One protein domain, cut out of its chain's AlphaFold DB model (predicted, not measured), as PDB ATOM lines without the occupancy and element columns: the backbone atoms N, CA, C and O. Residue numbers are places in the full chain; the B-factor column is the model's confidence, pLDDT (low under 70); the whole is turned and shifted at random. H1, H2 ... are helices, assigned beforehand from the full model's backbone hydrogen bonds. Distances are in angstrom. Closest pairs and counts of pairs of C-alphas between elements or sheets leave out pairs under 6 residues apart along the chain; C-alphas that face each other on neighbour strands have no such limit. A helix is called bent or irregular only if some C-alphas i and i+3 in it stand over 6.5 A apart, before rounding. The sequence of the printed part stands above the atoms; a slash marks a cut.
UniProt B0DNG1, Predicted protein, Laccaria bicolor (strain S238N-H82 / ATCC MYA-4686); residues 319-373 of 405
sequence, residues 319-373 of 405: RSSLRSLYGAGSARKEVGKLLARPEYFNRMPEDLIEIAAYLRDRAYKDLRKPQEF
ATOM      1  N   ARG A 319     -32.308 -19.742   8.369       59.69
ATOM      2  CA  ARG A 319     -31.851 -20.515   9.545       59.69
ATOM      3  C   ARG A 319     -32.565 -21.867   9.624       59.69
ATOM      4  O   ARG A 319     -33.747 -21.969   9.307       59.69
ATOM      5  N   SER A 320     -31.862 -22.902  10.077       55.53
ATOM      6  CA  SER A 320     -32.433 -24.243  10.276       55.53
ATOM      7  C   SER A 320     -33.589 -24.233  11.286       55.53
ATOM      8  O   SER A 320     -34.623 -24.842  11.029       55.53
ATOM      9  N   SER A 321     -33.471 -23.450  12.364       60.03
ATOM     10  CA  SER A 321     -34.530 -23.218  13.363       60.03
ATOM     11  C   SER A 321     -35.787 -22.532  12.819       60.03
ATOM     12  O   SER A 321     -36.844 -22.612  13.435       60.03
ATOM     13  N   LEU A 322     -35.691 -21.855  11.670       62.56
ATOM     14  CA  LEU A 322     -36.852 -21.312  10.967       62.56
ATOM     15  C   LEU A 322     -37.450 -22.321  10.003       62.56
ATOM     16  O   LEU A 322     -38.662 -22.327   9.835       62.56
ATOM     17  N   ARG A 323     -36.632 -23.164   9.360       66.06
ATOM     18  CA  ARG A 323     -37.115 -24.135   8.369       66.06
ATOM     19  C   ARG A 323     -38.081 -25.152   8.973       66.06
ATOM     20  O   ARG A 323     -39.098 -25.420   8.347       66.06
ATOM     21  N   SER A 324     -37.857 -25.585  10.214       66.12
ATOM     22  CA  SER A 324     -38.798 -26.431  10.971       66.12
ATOM     23  C   SER A 324     -40.146 -25.769  11.295       66.12
ATOM     24  O   SER A 324     -41.092 -26.466  11.646       66.12
ATOM     25  N   LEU A 325     -40.267 -24.439  11.182       67.88
ATOM     26  CA  LEU A 325     -41.545 -23.740  11.337       67.88
ATOM     27  C   LEU A 325     -42.364 -23.705  10.042       67.88
ATOM     28  O   LEU A 325     -43.531 -23.327  10.111       67.88
ATOM     29  N   TYR A 326     -41.809 -24.068   8.883       71.50
ATOM     30  CA  TYR A 326     -42.544 -24.121   7.614       71.50
ATOM     31  C   TYR A 326     -43.076 -25.532   7.323       71.50
ATOM     32  O   TYR A 326     -42.617 -26.519   7.885       71.50
ATOM     33  N   GLY A 327     -44.074 -25.629   6.446       68.62
ATOM     34  CA  GLY A 327     -44.636 -26.896   5.953       68.62
ATOM     35  C   GLY A 327     -45.694 -27.558   6.847       68.62
ATOM     36  O   GLY A 327     -46.500 -28.330   6.339       68.62
ATOM     37  N   ALA A 328     -45.766 -27.206   8.136       73.00
ATOM     38  CA  ALA A 328     -46.760 -27.735   9.083       73.00
ATOM     39  C   ALA A 328     -48.090 -26.940   9.145       73.00
ATOM     40  O   ALA A 328     -48.966 -27.248   9.952       73.00
ATOM     41  N   GLY A 329     -48.240 -25.866   8.362       77.12
ATOM     42  CA  GLY A 329     -49.438 -25.020   8.330       77.12
ATOM     43  C   GLY A 329     -50.246 -25.130   7.036       77.12
ATOM     44  O   GLY A 329     -49.782 -25.646   6.022       77.12
ATOM     45  N   SER A 330     -51.457 -24.565   7.040       85.56
ATOM     46  CA  SER A 330     -52.210 -24.339   5.800       85.56
ATOM     47  C   SER A 330     -51.462 -23.368   4.876       85.56
ATOM     48  O   SER A 330     -50.749 -22.486   5.356       85.56
ATOM     49  N   ALA A 331     -51.675 -23.459   3.558       79.38
ATOM     50  CA  ALA A 331     -51.006 -22.600   2.572       79.38
ATOM     51  C   ALA A 331     -51.086 -21.098   2.916       79.38
ATOM     52  O   ALA A 331     -50.097 -20.379   2.800       79.38
ATOM     53  N   ARG A 332     -52.236 -20.641   3.436       84.88
ATOM     54  CA  ARG A 332     -52.440 -19.269   3.930       84.88
ATOM     55  C   ARG A 332     -51.507 -18.914   5.099       84.88
ATOM     56  O   ARG A 332     -50.941 -17.823   5.115       84.88
ATOM     57  N   LYS A 333     -51.324 -19.828   6.062       87.69
ATOM     58  CA  LYS A 333     -50.405 -19.653   7.203       87.69
ATOM     59  C   LYS A 333     -48.944 -19.664   6.740       87.69
ATOM     60  O   LYS A 333     -48.159 -18.856   7.220       87.69
ATOM     61  N   GLU A 334     -48.591 -20.511   5.775       86.25
ATOM     62  CA  GLU A 334     -47.245 -20.562   5.183       86.25
ATOM     63  C   GLU A 334     -46.896 -19.295   4.386       86.25
ATOM     64  O   GLU A 334     -45.808 -18.747   4.551       86.25
ATOM     65  N   VAL A 335     -47.832 -18.773   3.583       85.75
ATOM     66  CA  VAL A 335     -47.694 -17.472   2.906       85.75
ATOM     67  C   VAL A 335     -47.468 -16.355   3.928       85.75
ATOM     68  O   VAL A 335     -46.526 -15.580   3.780       85.75
ATOM     69  N   GLY A 336     -48.258 -16.308   5.006       88.94
ATOM     70  CA  GLY A 336     -48.073 -15.329   6.079       88.94
ATOM     71  C   GLY A 336     -46.721 -15.432   6.798       88.94
ATOM     72  O   GLY A 336     -46.092 -14.407   7.063       88.94
ATOM     73  N   LYS A 337     -46.210 -16.650   7.042       89.06
ATOM     74  CA  LYS A 337     -44.857 -16.859   7.599       89.06
ATOM     75  C   LYS A 337     -43.767 -16.258   6.708       89.06
ATOM     76  O   LYS A 337     -42.863 -15.595   7.207       89.06
ATOM     77  N   LEU A 338     -43.869 -16.438   5.388       87.12
ATOM     78  CA  LEU A 338     -42.924 -15.852   4.430       87.12
ATOM     79  C   LEU A 338     -43.040 -14.326   4.377       87.12
ATOM     80  O   LEU A 338     -42.026 -13.641   4.361       87.12
ATOM     81  N   LEU A 339     -44.260 -13.789   4.415       90.06
ATOM     82  CA  LEU A 339     -44.532 -12.347   4.431       90.06
ATOM     83  C   LEU A 339     -44.071 -11.634   5.712       90.06
ATOM     84  O   LEU A 339     -44.036 -10.407   5.754       90.06
ATOM     85  N   ALA A 340     -43.679 -12.364   6.757       88.50
ATOM     86  CA  ALA A 340     -43.021 -11.771   7.921       88.50
ATOM     87  C   ALA A 340     -41.563 -11.364   7.662       88.50
ATOM     88  O   ALA A 340     -41.028 -10.560   8.433       88.50
ATOM     89  N   ARG A 341     -40.966 -11.882   6.580       86.19
ATOM     90  CA  ARG A 341     -39.603 -11.606   6.121       86.19
ATOM     91  C   ARG A 341     -39.566 -10.306   5.295       86.19
ATOM     92  O   ARG A 341     -40.294 -10.226   4.298       86.19
ATOM     93  N   PRO A 342     -38.739  -9.303   5.646       84.81
ATOM     94  CA  PRO A 342     -38.689  -8.025   4.929       84.81
ATOM     95  C   PRO A 342     -38.430  -8.165   3.422       84.81
ATOM     96  O   PRO A 342     -39.064  -7.498   2.616       84.81
ATOM     97  N   GLU A 343     -37.563  -9.084   3.007       80.56
ATOM     98  CA  GLU A 343     -37.185  -9.294   1.607       80.56
ATOM     99  C   GLU A 343     -38.292  -9.914   0.732       80.56
ATOM    100  O   GLU A 343     -38.204  -9.844  -0.497       80.56
ATOM    101  N   TYR A 344     -39.330 -10.488   1.354       86.25
ATOM    102  CA  TYR A 344     -40.576 -10.897   0.695       86.25
ATOM    103  C   TYR A 344     -41.607  -9.763   0.739       86.25
ATOM    104  O   TYR A 344     -42.231  -9.464  -0.276       86.25
ATOM    105  N   PHE A 345     -41.779  -9.132   1.907       91.25
ATOM    106  CA  PHE A 345     -42.780  -8.086   2.130       91.25
ATOM    107  C   PHE A 345     -42.515  -6.838   1.276       91.25
ATOM    108  O   PHE A 345     -43.398  -6.385   0.558       91.25
ATOM    109  N   ASN A 346     -41.269  -6.357   1.250       88.12
ATOM    110  CA  ASN A 346     -40.840  -5.160   0.517       88.12
ATOM    111  C   ASN A 346     -40.860  -5.336  -1.016       88.12
ATOM    112  O   ASN A 346     -40.511  -4.418  -1.751       88.12
ATOM    113  N   ARG A 347     -41.210  -6.531  -1.512       84.94
ATOM    114  CA  ARG A 347     -41.404  -6.831  -2.940       84.94
ATOM    115  C   ARG A 347     -42.876  -6.997  -3.318       84.94
ATOM    116  O   ARG A 347     -43.162  -7.335  -4.468       84.94
ATOM    117  N   MET A 348     -43.799  -6.812  -2.375       89.62
ATOM    118  CA  MET A 348     -45.222  -6.828  -2.683       89.62
ATOM    119  C   MET A 348     -45.609  -5.544  -3.431       89.62
ATOM    120  O   MET A 348     -45.216  -4.461  -3.003       89.62
ATOM    121  N   PRO A 349     -46.360  -5.655  -4.541       82.12
ATOM    122  CA  PRO A 349     -47.040  -4.522  -5.159       82.12
ATOM    123  C   PRO A 349     -47.885  -3.741  -4.148       82.12
ATOM    124  O   PRO A 349     -48.439  -4.340  -3.224       82.12
ATOM    125  N   GLU A 350     -48.009  -2.428  -4.346       86.75
ATOM    126  CA  GLU A 350     -48.733  -1.513  -3.448       86.75
ATOM    127  C   GLU A 350     -50.184  -1.961  -3.203       86.75
ATOM    128  O   GLU A 350     -50.626  -2.020  -2.056       86.75
ATOM    129  N   ASP A 351     -50.874  -2.424  -4.251       81.88
ATOM    130  CA  ASP A 351     -52.240  -2.969  -4.202       81.88
ATOM    131  C   ASP A 351     -52.374  -4.279  -3.396       81.88
ATOM    132  O   ASP A 351     -53.486  -4.728  -3.106       81.88
ATOM    133  N   LEU A 352     -51.252  -4.898  -3.014       89.81
ATOM    134  CA  LEU A 352     -51.188  -6.130  -2.229       89.81
ATOM    135  C   LEU A 352     -50.568  -5.942  -0.830       89.81
ATOM    136  O   LEU A 352     -50.477  -6.922  -0.085       89.81
ATOM    137  N   ILE A 353     -50.173  -4.726  -0.426       91.31
ATOM    138  CA  ILE A 353     -49.538  -4.488   0.887       91.31
ATOM    139  C   ILE A 353     -50.496  -4.803   2.047       91.31
ATOM    140  O   ILE A 353     -50.103  -5.486   2.996       91.31
ATOM    141  N   GLU A 354     -51.761  -4.382   1.968       90.38
ATOM    142  CA  GLU A 354     -52.750  -4.610   3.036       90.38
ATOM    143  C   GLU A 354     -53.019  -6.102   3.275       90.38
ATOM    144  O   GLU A 354     -52.957  -6.587   4.409       90.38
ATOM    145  N   ILE A 355     -53.258  -6.868   2.203       91.12
ATOM    146  CA  ILE A 355     -53.465  -8.317   2.314       91.12
ATOM    147  C   ILE A 355     -52.186  -9.019   2.781       91.12
ATOM    148  O   ILE A 355     -52.260  -9.998   3.523       91.12
ATOM    149  N   ALA A 356     -51.010  -8.515   2.393       90.56
ATOM    150  CA  ALA A 356     -49.742  -9.065   2.836       90.56
ATOM    151  C   ALA A 356     -49.544  -8.864   4.346       90.56
ATOM    152  O   ALA A 356     -49.137  -9.801   5.035       90.56
ATOM    153  N   ALA A 357     -49.889  -7.684   4.871       92.50
ATOM    154  CA  ALA A 357     -49.882  -7.397   6.304       92.50
ATOM    155  C   ALA A 357     -50.889  -8.288   7.046       92.50
ATOM    156  O   ALA A 357     -50.509  -8.993   7.978       92.50
ATOM    157  N   TYR A 358     -52.130  -8.379   6.560       94.62
ATOM    158  CA  TYR A 358     -53.154  -9.254   7.137       94.62
ATOM    159  C   TYR A 358     -52.712 -10.725   7.222       94.62
ATOM    160  O   TYR A 358     -52.867 -11.372   8.260       94.62
ATOM    161  N   LEU A 359     -52.150 -11.274   6.139       90.94
ATOM    162  CA  LEU A 359     -51.687 -12.664   6.097       90.94
ATOM    163  C   LEU A 359     -50.499 -12.897   7.035       90.94
ATOM    164  O   LEU A 359     -50.475 -13.906   7.745       90.94
ATOM    165  N   ARG A 360     -49.545 -11.961   7.062       93.94
ATOM    166  CA  ARG A 360     -48.399 -11.951   7.978       93.94
ATOM    167  C   ARG A 360     -48.853 -11.976   9.435       93.94
ATOM    168  O   ARG A 360     -48.455 -12.865  10.185       93.94
ATOM    169  N   ASP A 361     -49.710 -11.038   9.815       93.69
ATOM    170  CA  ASP A 361     -50.114 -10.837  11.204       93.69
ATOM    171  C   ASP A 361     -51.004 -12.000  11.672       93.69
ATOM    172  O   ASP A 361     -50.812 -12.542  12.761       93.69
ATOM    173  N   ARG A 362     -51.870 -12.525  10.792       91.12
ATOM    174  CA  ARG A 362     -52.651 -13.745  11.056       91.12
ATOM    175  C   ARG A 362     -51.789 -15.003  11.223       91.12
ATOM    176  O   ARG A 362     -52.180 -15.892  11.978       91.12
ATOM    177  N   ALA A 363     -50.644 -15.118  10.548       90.25
ATOM    178  CA  ALA A 363     -49.763 -16.281  10.699       90.25
ATOM    179  C   ALA A 363     -49.027 -16.324  12.051       90.25
ATOM    180  O   ALA A 363     -48.661 -17.416  12.495       90.25
ATOM    181  N   TYR A 364     -48.871 -15.163  12.699       89.31
ATOM    182  CA  TYR A 364     -48.204 -14.982  13.991       89.31
ATOM    183  C   TYR A 364     -49.140 -14.550  15.130       89.31
ATOM    184  O   TYR A 364     -48.658 -14.237  16.211       89.31
ATOM    185  N   LYS A 365     -50.469 -14.592  14.940       88.81
ATOM    186  CA  LYS A 365     -51.447 -14.210  15.979       88.81
ATOM    187  C   LYS A 365     -51.177 -14.885  17.334       88.81
ATOM    188  O   LYS A 365     -51.269 -14.237  18.368       88.81
ATOM    189  N   ASP A 366     -50.794 -16.160  17.292       85.06
ATOM    190  CA  ASP A 366     -50.563 -17.008  18.467       85.06
ATOM    191  C   ASP A 366     -49.081 -17.447  18.588       85.06
ATOM    192  O   ASP A 366     -48.765 -18.420  19.269       85.06
ATOM    193  N   LEU A 367     -48.155 -16.791  17.869       80.38
ATOM    194  CA  LEU A 367     -46.737 -17.172  17.787       80.38
ATOM    195  C   LEU A 367     -45.824 -15.942  17.794       80.38
ATOM    196  O   LEU A 367     -46.023 -15.006  17.025       80.38
ATOM    197  N   ARG A 368     -44.734 -15.969  18.567       83.69
ATOM    198  CA  ARG A 368     -43.736 -14.888  18.538       83.69
ATOM    199  C   ARG A 368     -43.093 -14.789  17.146       83.69
ATOM    200  O   ARG A 368     -42.479 -15.747  16.673       83.69
ATOM    201  N   LYS A 369     -43.202 -13.622  16.500       82.00
ATOM    202  CA  LYS A 369     -42.514 -13.336  15.231       82.00
ATOM    203  C   LYS A 369     -40.984 -13.420  15.436       82.00
ATOM    204  O   LYS A 369     -40.477 -12.782  16.362       82.00
ATOM    205  N   PRO A 370     -40.240 -14.167  14.598       79.81
ATOM    206  CA  PRO A 370     -38.779 -14.181  14.638       79.81
ATOM    207  C   PRO A 370     -38.186 -12.791  14.378       79.81
ATOM    208  O   PRO A 370     -38.689 -12.053  13.532       79.81
ATOM    209  N   GLN A 371     -37.102 -12.449  15.080       76.00
ATOM    210  CA  GLN A 371     -36.374 -11.189  14.869       76.00
ATOM    211  C   GLN A 371     -35.390 -11.268  13.688       76.00
ATOM    212  O   GLN A 371     -35.224 -10.290  12.970       76.00
ATOM    213  N   GLU A 372     -34.793 -12.437  13.438       74.19
ATOM    214  CA  GLU A 372     -33.813 -12.662  12.365       74.19
ATOM    215  C   GLU A 372     -34.276 -13.804  11.456       74.19
ATOM    216  O   GLU A 372     -34.541 -14.904  11.947       74.19
ATOM    217  N   PHE A 373     -34.353 -13.572  10.139       70.94
ATOM    218  CA  PHE A 373     -34.895 -14.541   9.166       70.94
ATOM    219  C   PHE A 373     -33.844 -15.270   8.308       70.94
ATOM    220  O   PHE A 373     -34.117 -16.339   7.747       70.94
TER     221      PHE A 373
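AT A GLANCE: This is residues 319 to 373 of the 405 residues of the protein "Predicted protein" of Laccaria bicolor (strain S238N-H82 / ATCC MYA-4686) (UniProt B0DNG1). Two helices, H2 and the longer H4, pack crosswise on each other, and the short helix H3 sits between them in the chain, near both. At the other end of the elongated outline the small helix H1 is set apart from the other helices, and the tail after H4, residues 364 to 373, folds back to bring the last printed residue near the first. The printed part has 55 residues, with four named helices in the order H1, H2, H3, H4 and no named strand, and the class is all helix. It is compact, with a radius of gyration of the C-alphas of 10.8 A, and it spans 31 by 20 by 17 A along its three main axes.

HOW THE PARTS SIT: Start at H1, residues 320 to 323, and go on to H2, residues 331 to 339; the two are apart. Past H2, look for H3, residues 342 to 345, and then H4, residues 350 to 363; H1 is apart from both. H2 and H4 touch, and their closest C-alphas are those of Gly 336 and Arg 360, 3.9 A apart. Their lines are about perpendicular, but only just, at 70.5 degrees. H2 and H3 are close but not clearly touching: their closest C-alphas, of Leu 339 and Phe 345, are 5.1 A apart. H3 and H4 are also close but not clearly touching, with the C-alphas of Phe 345 and Ala 356 closest at 7.1 A. In H2 every O i to N i+4 pair is within hydrogen-bond range, in H4 8 of 10 are, and H1 and H3 are too short for such a pair.

IN THESE COORDINATES: Find C-alpha 320 at (-32.433, -24.243, 10.276); from there H1 runs 5.1 A to Arg 323. Find C-alpha 331 at (-51.006, -22.600, 2.572), where H2 begins; it runs 12.3 A to Leu 339. H3 goes 5.0 A from Pro 342 to Phe 345. H4 runs 20.5 A from Glu 350 to Ala 363, whose C-alpha is at (-49.763, -16.281, 10.699). H4 is irregular: C-alphas 351 and 354 are 7.4 A apart.

THE WHOLE: The two C-alphas farthest apart are those of Ser 320 and Asp 351, at 32.5 A, while the first and last printed C-alphas, of Arg 319 and Phe 373, are 6.7 A apart. The printed part has no cut. The links from H2 to H3 and from H3 to H4 are tight, the link from H1 to H2 is short, and no link is long. The mean pLDDT of the printed part is 82.4, and you will find values under 70 at residues 319 to 325 and at residue 327.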